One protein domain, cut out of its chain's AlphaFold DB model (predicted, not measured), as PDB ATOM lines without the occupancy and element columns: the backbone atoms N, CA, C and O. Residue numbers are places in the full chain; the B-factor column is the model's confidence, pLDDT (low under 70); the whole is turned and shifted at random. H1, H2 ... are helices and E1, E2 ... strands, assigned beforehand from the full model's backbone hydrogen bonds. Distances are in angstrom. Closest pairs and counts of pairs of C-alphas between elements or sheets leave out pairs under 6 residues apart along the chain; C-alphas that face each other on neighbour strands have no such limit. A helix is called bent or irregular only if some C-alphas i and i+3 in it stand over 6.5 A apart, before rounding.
ATOM      1  N   LEU A  94     -26.904  -6.401  24.122       86.19
ATOM      2  CA  LEU A  94     -27.155  -5.050  23.591       86.19
ATOM      3  C   LEU A  94     -28.543  -4.855  22.960       86.19
ATOM      4  O   LEU A  94     -28.747  -3.902  22.206       86.19
ATOM      5  N   LYS A  95     -29.510  -5.733  23.230       84.44
ATOM      6  CA  LYS A  95     -30.821  -5.688  22.568       84.44
ATOM      7  C   LYS A  95     -31.612  -4.409  22.864       84.44
ATOM      8  O   LYS A  95     -32.337  -3.933  21.994       84.44
ATOM      9  N   GLU A  96     -31.407  -3.787  24.026       82.69
ATOM     10  CA  GLU A  96     -31.940  -2.450  24.342       82.69
ATOM     11  C   GLU A  96     -31.454  -1.329  23.398       82.69
ATOM     12  O   GLU A  96     -32.065  -0.262  23.351       82.69
ATOM     13  N   TYR A  97     -30.405  -1.569  22.604       84.94
ATOM     14  CA  TYR A  97     -29.942  -0.674  21.536       84.94
ATOM     15  C   TYR A  97     -30.441  -1.076  20.136       84.94
ATOM     16  O   TYR A  97     -29.850  -0.675  19.132       84.94
ATOM     17  N   ASP A  98     -31.505  -1.879  20.046       85.12
ATOM     18  CA  ASP A  98     -32.034  -2.455  18.798       85.12
ATOM     19  C   ASP A  98     -31.009  -3.320  18.041       85.12
ATOM     20  O   ASP A  98     -31.043  -3.444  16.810       85.12
ATOM     21  N   LEU A  99     -30.061  -3.904  18.773       86.50
ATOM     22  CA  LEU A  99     -29.109  -4.869  18.236       86.50
ATOM     23  C   LEU A  99     -29.631  -6.303  18.429       86.50
ATOM     24  O   LEU A  99     -30.495  -6.544  19.276       86.50
ATOM     25  N   PRO A 100     -29.125  -7.278  17.649       82.31
ATOM     26  CA  PRO A 100     -29.316  -8.694  17.956       82.31
ATOM     27  C   PRO A 100     -28.860  -9.036  19.383       82.31
ATOM     28  O   PRO A 100     -28.219  -8.222  20.052       82.31
ATOM     29  N   GLU A 101     -29.160 -10.252  19.843       84.00
ATOM     30  CA  GLU A 101     -28.701 -10.768  21.142       84.00
ATOM     31  C   GLU A 101     -27.181 -11.014  21.109       84.00
ATOM     32  O   GLU A 101     -26.710 -12.140  21.019       84.00
ATOM     33  N   ILE A 102     -26.416  -9.920  21.127       85.81
ATOM     34  CA  ILE A 102     -24.957  -9.893  21.203       85.81
ATOM     35  C   ILE A 102     -24.592  -9.952  22.686       85.81
ATOM     36  O   ILE A 102     -24.973  -9.021  23.406       85.81
ATOM     37  N   PRO A 103     -23.890 -10.999  23.150       88.19
ATOM     38  CA  PRO A 103     -23.496 -11.123  24.543       88.19
ATOM     39  C   PRO A 103     -22.603  -9.963  24.972       88.19
ATOM     40  O   PRO A 103     -21.761  -9.487  24.204       88.19
ATOM     41  N   ILE A 104     -22.764  -9.542  26.224       90.25
ATOM     42  CA  ILE A 104     -21.887  -8.556  26.855       90.25
ATOM     43  C   ILE A 104     -21.455  -9.005  28.245       90.25
ATOM     44  O   ILE A 104     -22.194  -9.705  28.939       90.25
ATOM     45  N   SER A 105     -20.288  -8.535  28.668       89.50
ATOM     46  CA  SER A 105     -19.858  -8.515  30.063       89.50
ATOM     47  C   SER A 105     -19.675  -7.065  30.492       89.50
ATOM     48  O   SER A 105     -19.476  -6.176  29.668       89.50
ATOM     49  N   ILE A 106     -19.811  -6.797  31.781       88.00
ATOM     50  CA  ILE A 106     -19.704  -5.452  32.339       88.00
ATOM     51  C   ILE A 106     -18.671  -5.525  33.450       88.00
ATOM     52  O   ILE A 106     -18.772  -6.393  34.318       88.00
ATOM     53  N   ALA A 107     -17.698  -4.614  33.420       86.44
ATOM     54  CA  ALA A 107     -16.666  -4.536  34.446       86.44
ATOM     55  C   ALA A 107     -17.294  -4.414  35.845       86.44
ATOM     56  O   ALA A 107     -18.355  -3.806  36.006       86.44
ATOM     57  N   GLU A 108     -16.640  -4.958  36.871       81.94
ATOM     58  CA  GLU A 108     -17.177  -4.964  38.242       81.94
ATOM     59  C   GLU A 108     -17.491  -3.553  38.768       81.94
ATOM     60  O   GLU A 108     -18.463  -3.346  39.500       81.94
ATOM     61  N   ASP A 109     -16.692  -2.568  38.357       84.19
ATOM     62  CA  ASP A 109     -16.869  -1.156  38.693       84.19
ATOM     63  C   ASP A 109     -17.894  -0.430  37.796       84.19
ATOM     64  O   ASP A 109     -18.253   0.720  38.060       84.19
ATOM     65  N   GLY A 110     -18.401  -1.101  36.757       85.75
ATOM     66  CA  GLY A 110     -19.347  -0.580  35.775       85.75
ATOM     67  C   GLY A 110     -18.759   0.446  34.808       85.75
ATOM     68  O   GLY A 110     -19.532   1.127  34.135       85.75
ATOM     69  N   SER A 111     -17.434   0.600  34.753       90.62
ATOM     70  CA  SER A 111     -16.757   1.607  33.922       90.62
ATOM     71  C   SER A 111     -16.768   1.267  32.429       90.62
ATOM     72  O   SER A 111     -16.783   2.170  31.587       90.62
ATOM     73  N   SER A 112     -16.811  -0.019  32.090       92.50
ATOM     74  CA  SER A 112     -16.783  -0.501  30.714       92.50
ATOM     75  C   SER A 112     -17.695  -1.700  30.488       92.50
ATOM     76  O   SER A 112     -18.123  -2.393  31.415       92.50
ATOM     77  N   VAL A 113     -17.991  -1.924  29.211       92.25
ATOM     78  CA  VAL A 113     -18.758  -3.053  28.697       92.25
ATOM     79  C   VAL A 113     -17.918  -3.767  27.654       92.25
ATOM     80  O   VAL A 113     -17.526  -3.165  26.655       92.25
ATOM     81  N   ASP A 114     -17.680  -5.047  27.874       93.31
ATOM     82  CA  ASP A 114     -17.086  -5.939  26.894       93.31
ATOM     83  C   ASP A 114     -18.190  -6.472  25.992       93.31
ATOM     84  O   ASP A 114     -19.146  -7.095  26.454       93.31
ATOM     85  N   ILE A 115     -18.082  -6.195  24.699       92.94
ATOM     86  CA  ILE A 115     -19.015  -6.668  23.681       92.94
ATOM     87  C   ILE A 115     -18.367  -7.854  22.983       92.94
ATOM     88  O   ILE A 115     -17.342  -7.690  22.316       92.94
ATOM     89  N   PHE A 116     -18.966  -9.035  23.116       91.06
ATOM     90  CA  PHE A 116     -18.412 -10.259  22.549       91.06
ATOM     91  C   PHE A 116     -18.761 -10.387  21.070       91.06
ATOM     92  O   PHE A 116     -19.914 -10.270  20.655       91.06
ATOM     93  N   PHE A 117     -17.733 -10.641  20.270       91.12
ATOM     94  CA  PHE A 117     -17.839 -10.871  18.833       91.12
ATOM     95  C   PHE A 117     -17.710 -12.351  18.477       91.12
ATOM     96  O   PHE A 117     -18.123 -12.744  17.392       91.12
ATOM     97  N   GLY A 118     -17.167 -13.168  19.373       84.94
ATOM     98  CA  GLY A 118     -17.063 -14.609  19.206       84.94
ATOM     99  C   GLY A 118     -16.648 -15.260  20.516       84.94
ATOM    100  O   GLY A 118     -15.846 -14.695  21.262       84.94
ATOM    101  N   ILE A 119     -17.215 -16.430  20.785       76.88
ATOM    102  CA  ILE A 119     -16.835 -17.303  21.894       76.88
ATOM    103  C   ILE A 119     -16.585 -18.673  21.275       76.88
ATOM    104  O   ILE A 119     -17.512 -19.339  20.818       76.88
ATOM    105  N   ASP A 120     -15.319 -19.040  21.195       73.88
ATOM    106  CA  ASP A 120     -14.857 -20.342  20.767       73.88
ATOM    107  C   ASP A 120     -14.895 -21.301  21.956       73.88
ATOM    108  O   ASP A 120     -14.180 -21.136  22.943       73.88
ATOM    109  N   ASN A 121     -15.777 -22.287  21.836       63.19
ATOM    110  CA  ASN A 121     -15.991 -23.359  22.798       63.19
ATOM    111  C   ASN A 121     -15.461 -24.700  22.267       63.19
ATOM    112  O   ASN A 121     -15.923 -25.756  22.697       63.19
ATOM    113  N   THR A 122     -14.539 -24.693  21.302       59.81
ATOM    114  CA  THR A 122     -13.982 -25.916  20.701       59.81
ATOM    115  C   THR A 122     -13.337 -26.861  21.719       59.81
ATOM    116  O   THR A 122     -13.356 -28.062  21.472       59.81
ATOM    117  N   GLY A 123     -12.930 -26.397  22.909       52.50
ATOM    118  CA  GLY A 123     -12.545 -27.275  24.029       52.50
ATOM    119  C   GLY A 123     -13.634 -28.280  24.458       52.50
ATOM    120  O   GLY A 123     -13.330 -29.394  24.865       52.50
ATOM    121  N   LEU A 124     -14.923 -27.963  24.268       48.28
ATOM    122  CA  LEU A 124     -16.027 -28.900  24.528       48.28
ATOM    123  C   LEU A 124     -16.158 -29.984  23.442       48.28
ATOM    124  O   LEU A 124     -16.752 -31.032  23.704       48.28
ATOM    125  N   LYS A 125     -15.611 -29.782  22.235       52.97
ATOM    126  CA  LYS A 125     -15.660 -30.796  21.165       52.97
ATOM    127  C   LYS A 125     -14.805 -32.018  21.499       52.97
ATOM    128  O   LYS A 125     -15.259 -33.132  21.238       52.97
ATOM    129  N   ASP A 126     -13.670 -31.825  22.176       50.84
ATOM    130  CA  ASP A 126     -12.836 -32.911  22.721       50.84
ATOM    131  C   ASP A 126     -13.619 -33.813  23.695       50.84
ATOM    132  O   ASP A 126     -13.321 -34.999  23.836       50.84
ATOM    133  N   ILE A 127     -14.644 -33.266  24.360       48.47
ATOM    134  CA  ILE A 127     -15.449 -33.965  25.372       48.47
ATOM    135  C   ILE A 127     -16.621 -34.733  24.736       48.47
ATOM    136  O   ILE A 127     -16.991 -35.802  25.225       48.47
ATOM    137  N   TYR A 128     -17.209 -34.213  23.651       53.38
ATOM    138  CA  TYR A 128     -18.425 -34.770  23.036       53.38
ATOM    139  C   TYR A 128     -18.206 -35.514  21.708       53.38
ATOM    140  O   TYR A 128     -19.150 -36.128  21.214       53.38
ATOM    141  N   GLY A 129     -16.988 -35.515  21.154       51.91
ATOM    142  CA  GLY A 129     -16.601 -36.385  20.036       51.91
ATOM    143  C   GLY A 129     -17.372 -36.141  18.735       51.91
ATOM    144  O   GLY A 129     -17.699 -37.094  18.029       51.91
ATOM    145  N   VAL A 130     -17.708 -34.885  18.429       54.06
ATOM    146  CA  VAL A 130     -18.401 -34.523  17.183       54.06
ATOM    147  C   VAL A 130     -17.372 -34.031  16.164       54.06
ATOM    148  O   VAL A 130     -16.986 -32.864  16.172       54.06
ATOM    149  N   GLU A 131     -16.920 -34.943  15.303       60.78
ATOM    150  CA  GLU A 131     -16.020 -34.668  14.177       60.78
ATOM    151  C   GLU A 131     -16.836 -34.430  12.892       60.78
ATOM    152  O   GLU A 131     -17.102 -35.353  12.124       60.78
ATOM    153  N   ASP A 132     -17.240 -33.182  12.651       69.06
ATOM    154  CA  ASP A 132     -17.530 -32.701  11.295       69.06
ATOM    155  C   ASP A 132     -16.493 -31.625  10.941       69.06
ATOM    156  O   ASP A 132     -16.579 -30.470  11.371       69.06
ATOM    157  N   GLU A 133     -15.471 -32.024  10.175       70.69
ATOM    158  CA  GLU A 133     -14.395 -31.131   9.732       70.69
ATOM    159  C   GLU A 133     -14.917 -29.916   8.945       70.69
ATOM    160  O   GLU A 133     -14.270 -28.863   8.930       70.69
ATOM    161  N   GLU A 134     -16.047 -30.039   8.237       75.25
ATOM    162  CA  GLU A 134     -16.622 -28.910   7.503       75.25
ATOM    163  C   GLU A 134     -17.263 -27.901   8.454       75.25
ATOM    164  O   GLU A 134     -17.123 -26.690   8.254       75.25
ATOM    165  N   GLU A 135     -17.942 -28.379   9.496       71.31
ATOM    166  CA  GLU A 135     -18.539 -27.533  10.528       71.31
ATOM    167  C   GLU A 135     -17.462 -26.798  11.337       71.31
ATOM    168  O   GLU A 135     -17.583 -25.599  11.599       71.31
ATOM    169  N   GLU A 136     -16.357 -27.471  11.659       72.38
ATOM    170  CA  GLU A 136     -15.208 -26.857  12.327       72.38
ATOM    171  C   GLU A 136     -14.543 -25.769  11.476       72.38
ATOM    172  O   GLU A 136     -14.343 -24.649  11.952       72.38
ATOM    173  N   LYS A 137     -14.289 -26.041  10.189       76.94
ATOM    174  CA  LYS A 137     -13.737 -25.041   9.259       76.94
ATOM    175  C   LYS A 137     -14.650 -23.824   9.122       76.94
ATOM    176  O   LYS A 137     -14.159 -22.696   9.046       76.94
ATOM    177  N   ARG A 138     -15.973 -24.027   9.092       75.94
ATOM    178  CA  ARG A 138     -16.954 -22.928   9.053       75.94
ATOM    179  C   ARG A 138     -16.908 -22.093  10.325       75.94
ATOM    180  O   ARG A 138     -16.805 -20.872  10.224       75.94
ATOM    181  N   PHE A 139     -16.925 -22.742  11.486       76.25
ATOM    182  CA  PHE A 139     -16.862 -22.070  12.781       76.25
ATOM    183  C   PHE A 139     -15.584 -21.234  12.922       76.25
ATOM    184  O   PHE A 139     -15.637 -20.056  13.275       76.25
ATOM    185  N   GLN A 140     -14.434 -21.803  12.561       78.62
ATOM    186  CA  GLN A 140     -13.156 -21.100  12.628       78.62
ATOM    187  C   GLN A 140     -13.108 -19.900  11.667       78.62
ATOM    188  O   GLN A 140     -12.667 -18.814  12.047       78.62
ATOM    189  N   ALA A 141     -13.629 -20.048  10.444       83.94
ATOM    190  CA  ALA A 141     -13.721 -18.949   9.483       83.94
ATOM    191  C   ALA A 141     -14.649 -17.812   9.961       83.94
ATOM    192  O   ALA A 141     -14.362 -16.628   9.730       83.94
ATOM    193  N   GLU A 142     -15.750 -18.146  10.634       84.38
ATOM    194  CA  GLU A 142     -16.661 -17.183  11.256       84.38
ATOM    195  C   GLU A 142     -15.991 -16.450  12.424       84.38
ATOM    196  O   GLU A 142     -15.999 -15.214  12.463       84.38
ATOM    197  N   PHE A 143     -15.314 -17.186  13.307       85.69
ATOM    198  CA  PHE A 143     -14.561 -16.629  14.428       85.69
ATOM    199  C   PHE A 143     -13.480 -15.646  13.957       85.69
ATOM    200  O   PHE A 143     -13.413 -14.508  14.430       85.69
ATOM    201  N   GLU A 144     -12.684 -16.015  12.949       88.06
ATOM    202  CA  GLU A 144     -11.696 -15.115  12.344       88.06
ATOM    203  C   GLU A 144     -12.336 -13.874  11.714       88.06
ATOM    204  O   GLU A 144     -11.807 -12.761  11.816       88.06
ATOM    205  N   THR A 145     -13.477 -14.047  11.045       90.94
ATOM    206  CA  THR A 145     -14.221 -12.936  10.444       90.94
ATOM    207  C   THR A 145     -14.673 -11.957  11.522       90.94
ATOM    208  O   THR A 145     -14.485 -10.745  11.377       90.94
ATOM    209  N   ASN A 146     -15.209 -12.460  12.630       91.56
ATOM    210  CA  ASN A 146     -15.614 -11.650  13.768       91.56
ATOM    211  C   ASN A 146     -14.425 -10.978  14.466       91.56
ATOM    212  O   ASN A 146     -14.525  -9.799  14.810       91.56
ATOM    213  N   ALA A 147     -13.274 -11.646  14.569       91.75
ATOM    214  CA  ALA A 147     -12.045 -11.047  15.092       91.75
ATOM    215  C   ALA A 147     -11.603  -9.844  14.250       91.75
ATOM    216  O   ALA A 147     -11.261  -8.791  14.791       91.75
ATOM    217  N   ARG A 148     -11.666  -9.956  12.916       93.44
ATOM    218  CA  ARG A 148     -11.356  -8.837  12.007       93.44
ATOM    219  C   ARG A 148     -12.337  -7.676  12.182       93.44
ATOM    220  O   ARG A 148     -11.912  -6.523  12.164       93.44
ATOM    221  N   LYS A 149     -13.631  -7.958  12.369       94.44
ATOM    222  CA  LYS A 149     -14.649  -6.924  12.635       94.44
ATOM    223  C   LYS A 149     -14.394  -6.206  13.963       94.44
ATOM    224  O   LYS A 149     -14.449  -4.979  13.986       94.44
ATOM    225  N   ALA A 150     -14.104  -6.953  15.029       94.38
ATOM    226  CA  ALA A 150     -13.815  -6.415  16.356       94.38
ATOM    227  C   ALA A 150     -12.563  -5.527  16.339       94.38
ATOM    228  O   ALA A 150     -12.612  -4.391  16.807       94.38
ATOM    229  N   LYS A 151     -11.472  -5.992  15.712       95.75
ATOM    230  CA  LYS A 151     -10.244  -5.199  15.534       95.75
ATOM    231  C   LYS A 151     -10.491  -3.913  14.749       95.75
ATOM    232  O   LYS A 151     -10.127  -2.844  15.219       95.75
ATOM    233  N   ASP A 152     -11.172  -3.992  13.601       96.12
ATOM    234  CA  ASP A 152     -11.483  -2.806  12.785       96.12
ATOM    235  C   ASP A 152     -12.360  -1.800  13.548       96.12
ATOM    236  O   ASP A 152     -12.136  -0.592  13.448       96.12
ATOM    237  N   LEU A 153     -13.337  -2.280  14.330       96.06
ATOM    238  CA  LEU A 153     -14.162  -1.431  15.190       96.06
ATOM    239  C   LEU A 153     -13.318  -0.765  16.282       96.06
ATOM    240  O   LEU A 153     -13.465   0.437  16.506       96.06
ATOM    241  N   ALA A 154     -12.432  -1.519  16.932       96.50
ATOM    242  CA  ALA A 154     -11.587  -1.009  17.999       96.50
ATOM    243  C   ALA A 154     -10.593   0.043  17.500       96.50
ATOM    244  O   ALA A 154     -10.569   1.158  18.019       96.50
ATOM    245  N   GLU A 155      -9.844  -0.263  16.442       96.19
ATOM    246  CA  GLU A 155      -8.831   0.631  15.872       96.19
ATOM    247  C   GLU A 155      -9.436   1.953  15.396       96.19
ATOM    248  O   GLU A 155      -8.938   3.028  15.731       96.19
ATOM    249  N   LYS A 156     -10.551   1.901  14.658       95.69
ATOM    250  CA  LYS A 156     -11.176   3.110  14.098       95.69
ATOM    251  C   LYS A 156     -11.806   4.018  15.137       95.69
ATOM    252  O   LYS A 156     -11.978   5.204  14.866       95.69
ATOM    253  N   ASN A 157     -12.181   3.467  16.285       95.44
ATOM    254  CA  ASN A 157     -12.900   4.206  17.314       95.44
ATOM    255  C   ASN A 157     -12.065   4.402  18.581       95.44
ATOM    256  O   ASN A 157     -12.590   4.953  19.545       95.44
ATOM    257  N   GLY A 158     -10.792   3.992  18.598       94.69
ATOM    258  CA  GLY A 158      -9.923   4.097  19.770       94.69
ATOM    259  C   GLY A 158     -10.450   3.304  20.969       94.69
ATOM    260  O   GLY A 158     -10.468   3.823  22.084       94.69
ATOM    261  N   LEU A 159     -10.955   2.094  20.729       96.50
ATOM    262  CA  LEU A 159     -11.386   1.154  21.768       96.50
ATOM    263  C   LEU A 159     -10.302   0.097  21.994       96.50
ATOM    264  O   LEU A 159      -9.362  -0.025  21.207       96.50
ATOM    265  N   LEU A 160     -10.455  -0.696  23.051       95.38
ATOM    266  CA  LEU A 160      -9.577  -1.834  23.297       95.38
ATOM    267  C   LEU A 160     -10.167  -3.079  22.637       95.38
ATOM    268  O   LEU A 160     -11.332  -3.410  22.849       95.38
ATOM    269  N   PHE A 161      -9.359  -3.752  21.827       96.00
ATOM    270  CA  PHE A 161      -9.644  -5.102  21.359       96.00
ATOM    271  C   PHE A 161      -9.129  -6.097  22.398       96.00
ATOM    272  O   PHE A 161      -8.004  -5.942  22.879       96.00
ATOM    273  N   PHE A 162      -9.921  -7.123  22.692       92.44
ATOM    274  CA  PHE A 162      -9.495  -8.228  23.539       92.44
ATOM    275  C   PHE A 162      -9.626  -9.572  22.825       92.44
ATOM    276  O   PHE A 162     -10.475  -9.767  21.951       92.44
ATOM    277  N   ASP A 163      -8.751 -10.481  23.232       90.38
ATOM    278  CA  ASP A 163      -8.648 -11.861  22.775       90.38
ATOM    279  C   ASP A 163      -8.167 -12.672  23.981       90.38
ATOM    280  O   ASP A 163      -6.984 -12.654  24.328       90.38
ATOM    281  N   HIS A 164      -9.124 -13.237  24.710       84.44
ATOM    282  CA  HIS A 164      -8.901 -13.893  25.989       84.44
ATOM    283  C   HIS A 164      -9.138 -15.387  25.854       84.44
ATOM    284  O   HIS A 164     -10.197 -15.804  25.400       84.44
ATOM    285  N   GLU A 165      -8.181 -16.188  26.302       74.00
ATOM    286  CA  GLU A 165      -8.356 -17.621  26.518       74.00
ATOM    287  C   GLU A 165      -8.567 -17.844  28.019       74.00
ATOM    288  O   GLU A 165      -7.684 -17.543  28.824       74.00
ATOM    289  N   GLU A 166      -9.743 -18.334  28.406       64.50
ATOM    290  CA  GLU A 166     -10.054 -18.742  29.776       64.50
ATOM    291  C   GLU A 166     -10.154 -20.269  29.849       64.50
ATOM    292  O   GLU A 166     -10.839 -20.898  29.051       64.50
ATOM    293  N   GLY A 167      -9.451 -20.879  30.808       57.62
ATOM    294  CA  GLY A 167      -9.487 -22.322  31.041       57.62
ATOM    295  C   GLY A 167      -8.539 -22.751  32.162       57.62
ATOM    296  O   GLY A 167      -7.431 -22.231  32.294       57.62
ATOM    297  N   LEU A 168      -8.971 -23.705  32.992       42.91
ATOM    298  CA  LEU A 168      -8.153 -24.293  34.069       42.91
ATOM    299  C   LEU A 168      -7.301 -25.483  33.584       42.91
ATOM    300  O   LEU A 168      -6.402 -25.927  34.297       42.91
ATOM    301  N   SER A 169      -7.581 -26.010  32.387       48.16
ATOM    302  CA  SER A 169      -6.882 -27.147  31.777       48.16
ATOM    303  C   SER A 169      -6.844 -27.025  30.248       48.16
ATOM    304  O   SER A 169      -7.628 -26.279  29.666       48.16
ATOM    305  N   THR A 170      -5.959 -27.775  29.587       51.16
ATOM    306  CA  THR A 170      -5.816 -27.801  28.117       51.16
ATOM    307  C   THR A 170      -7.060 -28.285  27.363       51.16
ATOM    308  O   THR A 170      -7.122 -28.084  26.161       51.16
ATOM    309  N   HIS A 171      -8.034 -28.897  28.045       46.72
ATOM    310  CA  HIS A 171      -9.258 -29.450  27.443       46.72
ATOM    311  C   HIS A 171     -10.517 -28.611  27.712       46.72
ATOM    312  O   HIS A 171     -11.608 -29.015  27.335       46.72
ATOM    313  N   ASP A 172     -10.389 -27.468  28.388       51.31
ATOM    314  CA  ASP A 172     -11.526 -26.619  28.778       51.31
ATOM    315  C   ASP A 172     -11.206 -25.149  28.473       51.31
ATOM    316  O   ASP A 172     -11.376 -24.258  29.303       51.31
ATOM    317  N   GLN A 173     -10.598 -24.924  27.303       59.03
ATOM    318  CA  GLN A 173     -10.237 -23.595  26.824       59.03
ATOM    319  C   GLN A 173     -11.436 -22.980  26.102       59.03
ATOM    320  O   GLN A 173     -11.810 -23.412  25.010       59.03
ATOM    321  N   THR A 174     -12.020 -21.957  26.713       71.38
ATOM    322  CA  THR A 174     -12.949 -21.044  26.059       71.38
ATOM    323  C   THR A 174     -12.168 -19.818  25.618       71.38
ATOM    324  O   THR A 174     -11.642 -19.071  26.444       71.38
ATOM    325  N   ARG A 175     -12.095 -19.578  24.311       82.19
ATOM    326  CA  ARG A 175     -11.485 -18.361  23.774       82.19
ATOM    327  C   ARG A 175     -12.569 -17.360  23.415       82.19
ATOM    328  O   ARG A 175     -13.500 -17.677  22.690       82.19
ATOM    329  N   SER A 176     -12.460 -16.131  23.887       87.19
ATOM    330  CA  SER A 176     -13.410 -15.059  23.610       87.19
ATOM    331  C   SER A 176     -12.716 -13.864  22.974       87.19
ATOM    332  O   SER A 176     -11.610 -13.479  23.348       87.19
ATOM    333  N   ILE A 177     -13.381 -13.268  21.990       91.81
ATOM    334  CA  ILE A 177     -12.903 -12.085  21.276       91.81
ATOM    335  C   ILE A 177     -13.964 -10.998  21.308       91.81
ATOM    336  O   ILE A 177     -15.167 -11.273  21.241       91.81
ATOM    337  N   GLY A 178     -13.528  -9.746  21.345       94.00
ATOM    338  CA  GLY A 178     -14.463  -8.635  21.385       94.00
ATOM    339  C   GLY A 178     -13.807  -7.278  21.526       94.00
ATOM    340  O   GLY A 178     -12.632  -7.082  21.204       94.00
ATOM    341  N   VAL A 179     -14.618  -6.321  21.966       96.31
ATOM    342  CA  VAL A 179     -14.194  -4.941  22.198       96.31
ATOM    343  C   VAL A 179     -14.646  -4.466  23.570       96.31
ATOM    344  O   VAL A 179     -15.803  -4.651  23.940       96.31
ATOM    345  N   THR A 180     -13.752  -3.808  24.297       96.31
ATOM    346  CA  THR A 180     -14.076  -3.123  25.549       96.31
ATOM    347  C   THR A 180     -14.468  -1.688  25.239       96.31
ATOM    348  O   THR A 180     -13.689  -0.912  24.670       96.31
ATOM    349  N   VAL A 181     -15.686  -1.320  25.621       95.94
ATOM    350  CA  VAL A 181     -16.279  -0.008  25.366       95.94
ATOM    351  C   VAL A 181     -16.480   0.726  26.689       95.94
ATOM    352  O   VAL A 181     -17.198   0.221  27.552       95.94
ATOM    353  N   PRO A 182     -15.903   1.927  26.873       95.81
ATOM    354  CA  PRO A 182     -16.217   2.770  28.023       95.81
ATOM    355  C   PRO A 182     -17.715   3.073  28.083       95.81
ATOM    356  O   PRO A 182     -18.327   3.354  27.043       95.81
ATOM    357  N   LYS A 183     -18.314   3.058  29.277       92.88
ATOM    358  CA  LYS A 183     -19.766   3.247  29.444       92.88
ATOM    359  C   LYS A 183     -20.268   4.543  28.798       92.88
ATOM    360  O   LYS A 183     -21.378   4.579  28.274       92.88
ATOM    361  N   GLU A 184     -19.444   5.592  28.777       94.19
ATOM    362  CA  GLU A 184     -19.777   6.902  28.211       94.19
ATOM    363  C   GLU A 184     -19.944   6.873  26.692       94.19
ATOM    364  O   GLU A 184     -20.620   7.734  26.131       94.19
ATOM    365  N   ARG A 185     -19.342   5.882  26.028       94.94
ATOM    366  CA  ARG A 185     -19.348   5.722  24.569       94.94
ATOM    367  C   ARG A 185     -20.230   4.573  24.099       94.94
ATOM    368  O   ARG A 185     -20.334   4.332  22.900       94.94
ATOM    369  N   LEU A 186     -20.895   3.868  25.012       92.56
ATOM    370  CA  LEU A 186     -21.683   2.687  24.670       92.56
ATOM    371  C   LEU A 186     -22.812   2.997  23.676       92.56
ATOM    372  O   LEU A 186     -22.981   2.273  22.700       92.56
ATOM    373  N   GLU A 187     -23.539   4.098  23.878       92.12
ATOM    374  CA  GLU A 187     -24.620   4.528  22.978       92.12
ATOM    375  C   GLU A 187     -24.095   4.905  21.578       92.12
ATOM    376  O   GLU A 187     -24.715   4.565  20.569       92.12
ATOM    377  N   GLU A 188     -22.922   5.546  21.504       94.06
ATOM    378  CA  GLU A 188     -22.227   5.875  20.251       94.06
ATOM    379  C   GLU A 188     -21.860   4.599  19.480       94.06
ATOM    380  O   GLU A 188     -22.246   4.436  18.318       94.06
ATOM    381  N   ILE A 189     -21.166   3.663  20.137       94.75
ATOM    382  CA  ILE A 189     -20.695   2.422  19.512       94.75
ATOM    383  C   ILE A 189     -21.863   1.510  19.123       94.75
ATOM    384  O   ILE A 189     -21.892   0.998  18.002       94.75
ATOM    385  N   ALA A 190     -22.870   1.362  19.985       92.19
ATOM    386  CA  ALA A 190     -24.066   0.595  19.657       92.19
ATOM    387  C   ALA A 190     -24.812   1.206  18.457       92.19
ATOM    388  O   ALA A 190     -25.248   0.485  17.557       92.19
ATOM    389  N   GLY A 191     -24.883   2.540  18.374       92.50
ATOM    390  CA  GLY A 191     -25.419   3.253  17.215       92.50
ATOM    391  C   GLY A 191     -24.655   2.961  15.918       92.50
ATOM    392  O   GLY A 191     -25.278   2.737  14.876       92.50
ATOM    393  N   LEU A 192     -23.321   2.900  15.970       93.56
ATOM    394  CA  LEU A 192     -22.485   2.513  14.827       93.56
ATOM    395  C   LEU A 192     -22.752   1.070  14.384       93.56
ATOM    396  O   LEU A 192     -22.944   0.829  13.193       93.56
ATOM    397  N   MET A 193     -22.822   0.122  15.322       92.81
ATOM    398  CA  MET A 193     -23.142  -1.284  15.034       92.81
ATOM    399  C   MET A 193     -24.557  -1.448  14.461       92.81
ATOM    400  O   MET A 193     -24.802  -2.269  13.569       92.81
ATOM    401  N   ARG A 194     -25.508  -0.632  14.931       90.88
ATOM    402  CA  ARG A 194     -26.878  -0.627  14.415       90.88
ATOM    403  C   ARG A 194     -26.926  -0.091  12.988       90.88
ATOM    404  O   ARG A 194     -27.627  -0.659  12.160       90.88
ATOM    405  N   ASN A 195     -26.160   0.940  12.662       89.62
ATOM    406  CA  ASN A 195     -26.206   1.557  11.334       89.62
ATOM    407  C   ASN A 195     -25.260   0.900  10.315       89.62
ATOM    408  O   ASN A 195     -25.400   1.137   9.117       89.62
ATOM    409  N   ASN A 196     -24.313   0.072  10.764       89.56
ATOM    410  CA  ASN A 196     -23.343  -0.587   9.900       89.56
ATOM    411  C   ASN A 196     -23.237  -2.084  10.212       89.56
ATOM    412  O   ASN A 196     -22.605  -2.504  11.183       89.56
ATOM    413  N   THR A 197     -23.812  -2.901   9.329       84.19
ATOM    414  CA  THR A 197     -23.833  -4.363   9.460       84.19
ATOM    415  C   THR A 197     -22.442  -4.993   9.470       84.19
ATOM    416  O   THR A 197     -22.297  -6.088  10.006       84.19
ATOM    417  N   LYS A 198     -21.405  -4.302   8.967       88.38
ATOM    418  CA  LYS A 198     -20.010  -4.759   9.063       88.38
ATOM    419  C   LYS A 198     -19.596  -5.021  10.512       88.38
ATOM    420  O   LYS A 198     -18.837  -5.950  10.752       88.38
ATOM    421  N   TYR A 199     -20.086  -4.227  11.461       86.62
ATOM    422  CA  TYR A 199     -19.721  -4.341  12.875       86.62
ATOM    423  C   TYR A 199     -20.678  -5.214  13.681       86.62
ATOM    424  O   TYR A 199     -20.592  -5.238  14.904       86.62
ATOM    425  N   ARG A 200     -21.590  -5.934  13.022       85.56
ATOM    426  CA  ARG A 200     -22.430  -6.922  13.693       85.56
ATOM    427  C   ARG A 200     -21.724  -8.280  13.662       85.56
ATOM    428  O   ARG A 200     -21.361  -8.744  12.566       85.56
ATOM    429  N   PRO A 201     -21.493  -8.904  14.826       81.44
ATOM    430  CA  PRO A 201     -20.950 -10.246  14.858       81.44
ATOM    431  C   PRO A 201     -21.969 -11.224  14.267       81.44
ATOM    432  O   PRO A 201     -23.179 -10.978  14.292       81.44
ATOM    433  N   GLN A 202     -21.453 -12.278  13.648       77.38
ATOM    434  CA  GLN A 202     -22.239 -13.454  13.287       77.38
ATOM    435  C   GLN A 202     -22.044 -14.434  14.446       77.38
ATOM    436  O   GLN A 202     -20.903 -14.721  14.793       77.38
ATOM    437  N   LEU A 203     -23.120 -14.745  15.161       65.62
ATOM    438  CA  LEU A 203     -23.122 -15.554  16.380       65.62
ATOM    439  C   LEU A 203     -24.204 -16.621  16.257       65.62
ATOM    440  O   LEU A 203     -25.241 -16.305  15.617       65.62
TER     441      LEU A 203
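This is residues 94 to 203 of the 203 residues of an uncharacterized protein of Candidatus Yanofskybacteria bacterium RIFCSPLOWO2_01_FULL_43_22 (UniProt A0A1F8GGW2). A strongly twisted sheet of four strands has the long helix H2 lying along one face, and H3 packs on that same face near one end. Short H1 sits at the opposite end, where residues 128 to 135, of which 133 to 135 belong to H2, stick out. The printed part has 110 residues, with three named helices and four strands in the order E1 E2 H1 H2 E3 E4 H3; the sheet runs E1 E2 E4 E3, all antiparallel, and the class is mixed. It is compact, with a radius of gyration of the C-alphas of 14.9 A and spans of 43 by 30 by 25 A.

E1, residues 104 to 106, begins at C-alpha (-21.887, -8.556, 26.855). E2, 112 to 120, measures 22.3 A and bends by 65 degrees at residue 117. H1 is 122 to 128; H2, 133 to 157, measures 36.2 A. E3 is 160 to 166; E4, 174 to 182, measures 24.1 A. H3, 183 to 195, ends at C-alpha (-26.206, 1.557, 11.334) and is irregular: C-alphas 184 and 187 are 7.5 A apart.

Hairpin E1 and E2 has N 105 and O 114 at 2.9 A; E2 and E4 have N 113 and O 181 at 2.8 A; hairpin E3 and E4 has N 164 and O 176 at 2.8 A, each within hydrogen-bond range. H2 and H3 are on the same face, two layers, helices over a sheet, at heights of 9.0 A and 9.1 A. The closest C-alphas of H2 and E4 are Ala 150 and Gly 178, 5.5 A. E2, H1 H2, E3 form a split strand-helix-strand unit, two strands running the same way with E4 between, its crossover right-handed. H1 only grazes the sheet, with residues 122 to 124. In H2 every O i to N i+4 pair is within hydrogen-bond range; in H3 7 of 9 are, in H1 1 of 3, beside 3 of 4 O i to N i+3 pairs.

C-alphas 129 and 184 are farthest apart, 44.2 A. The printed part has no cut, and no link is long. pLDDT is under 70 at residues 121 to 132, 166 to 173 and 203.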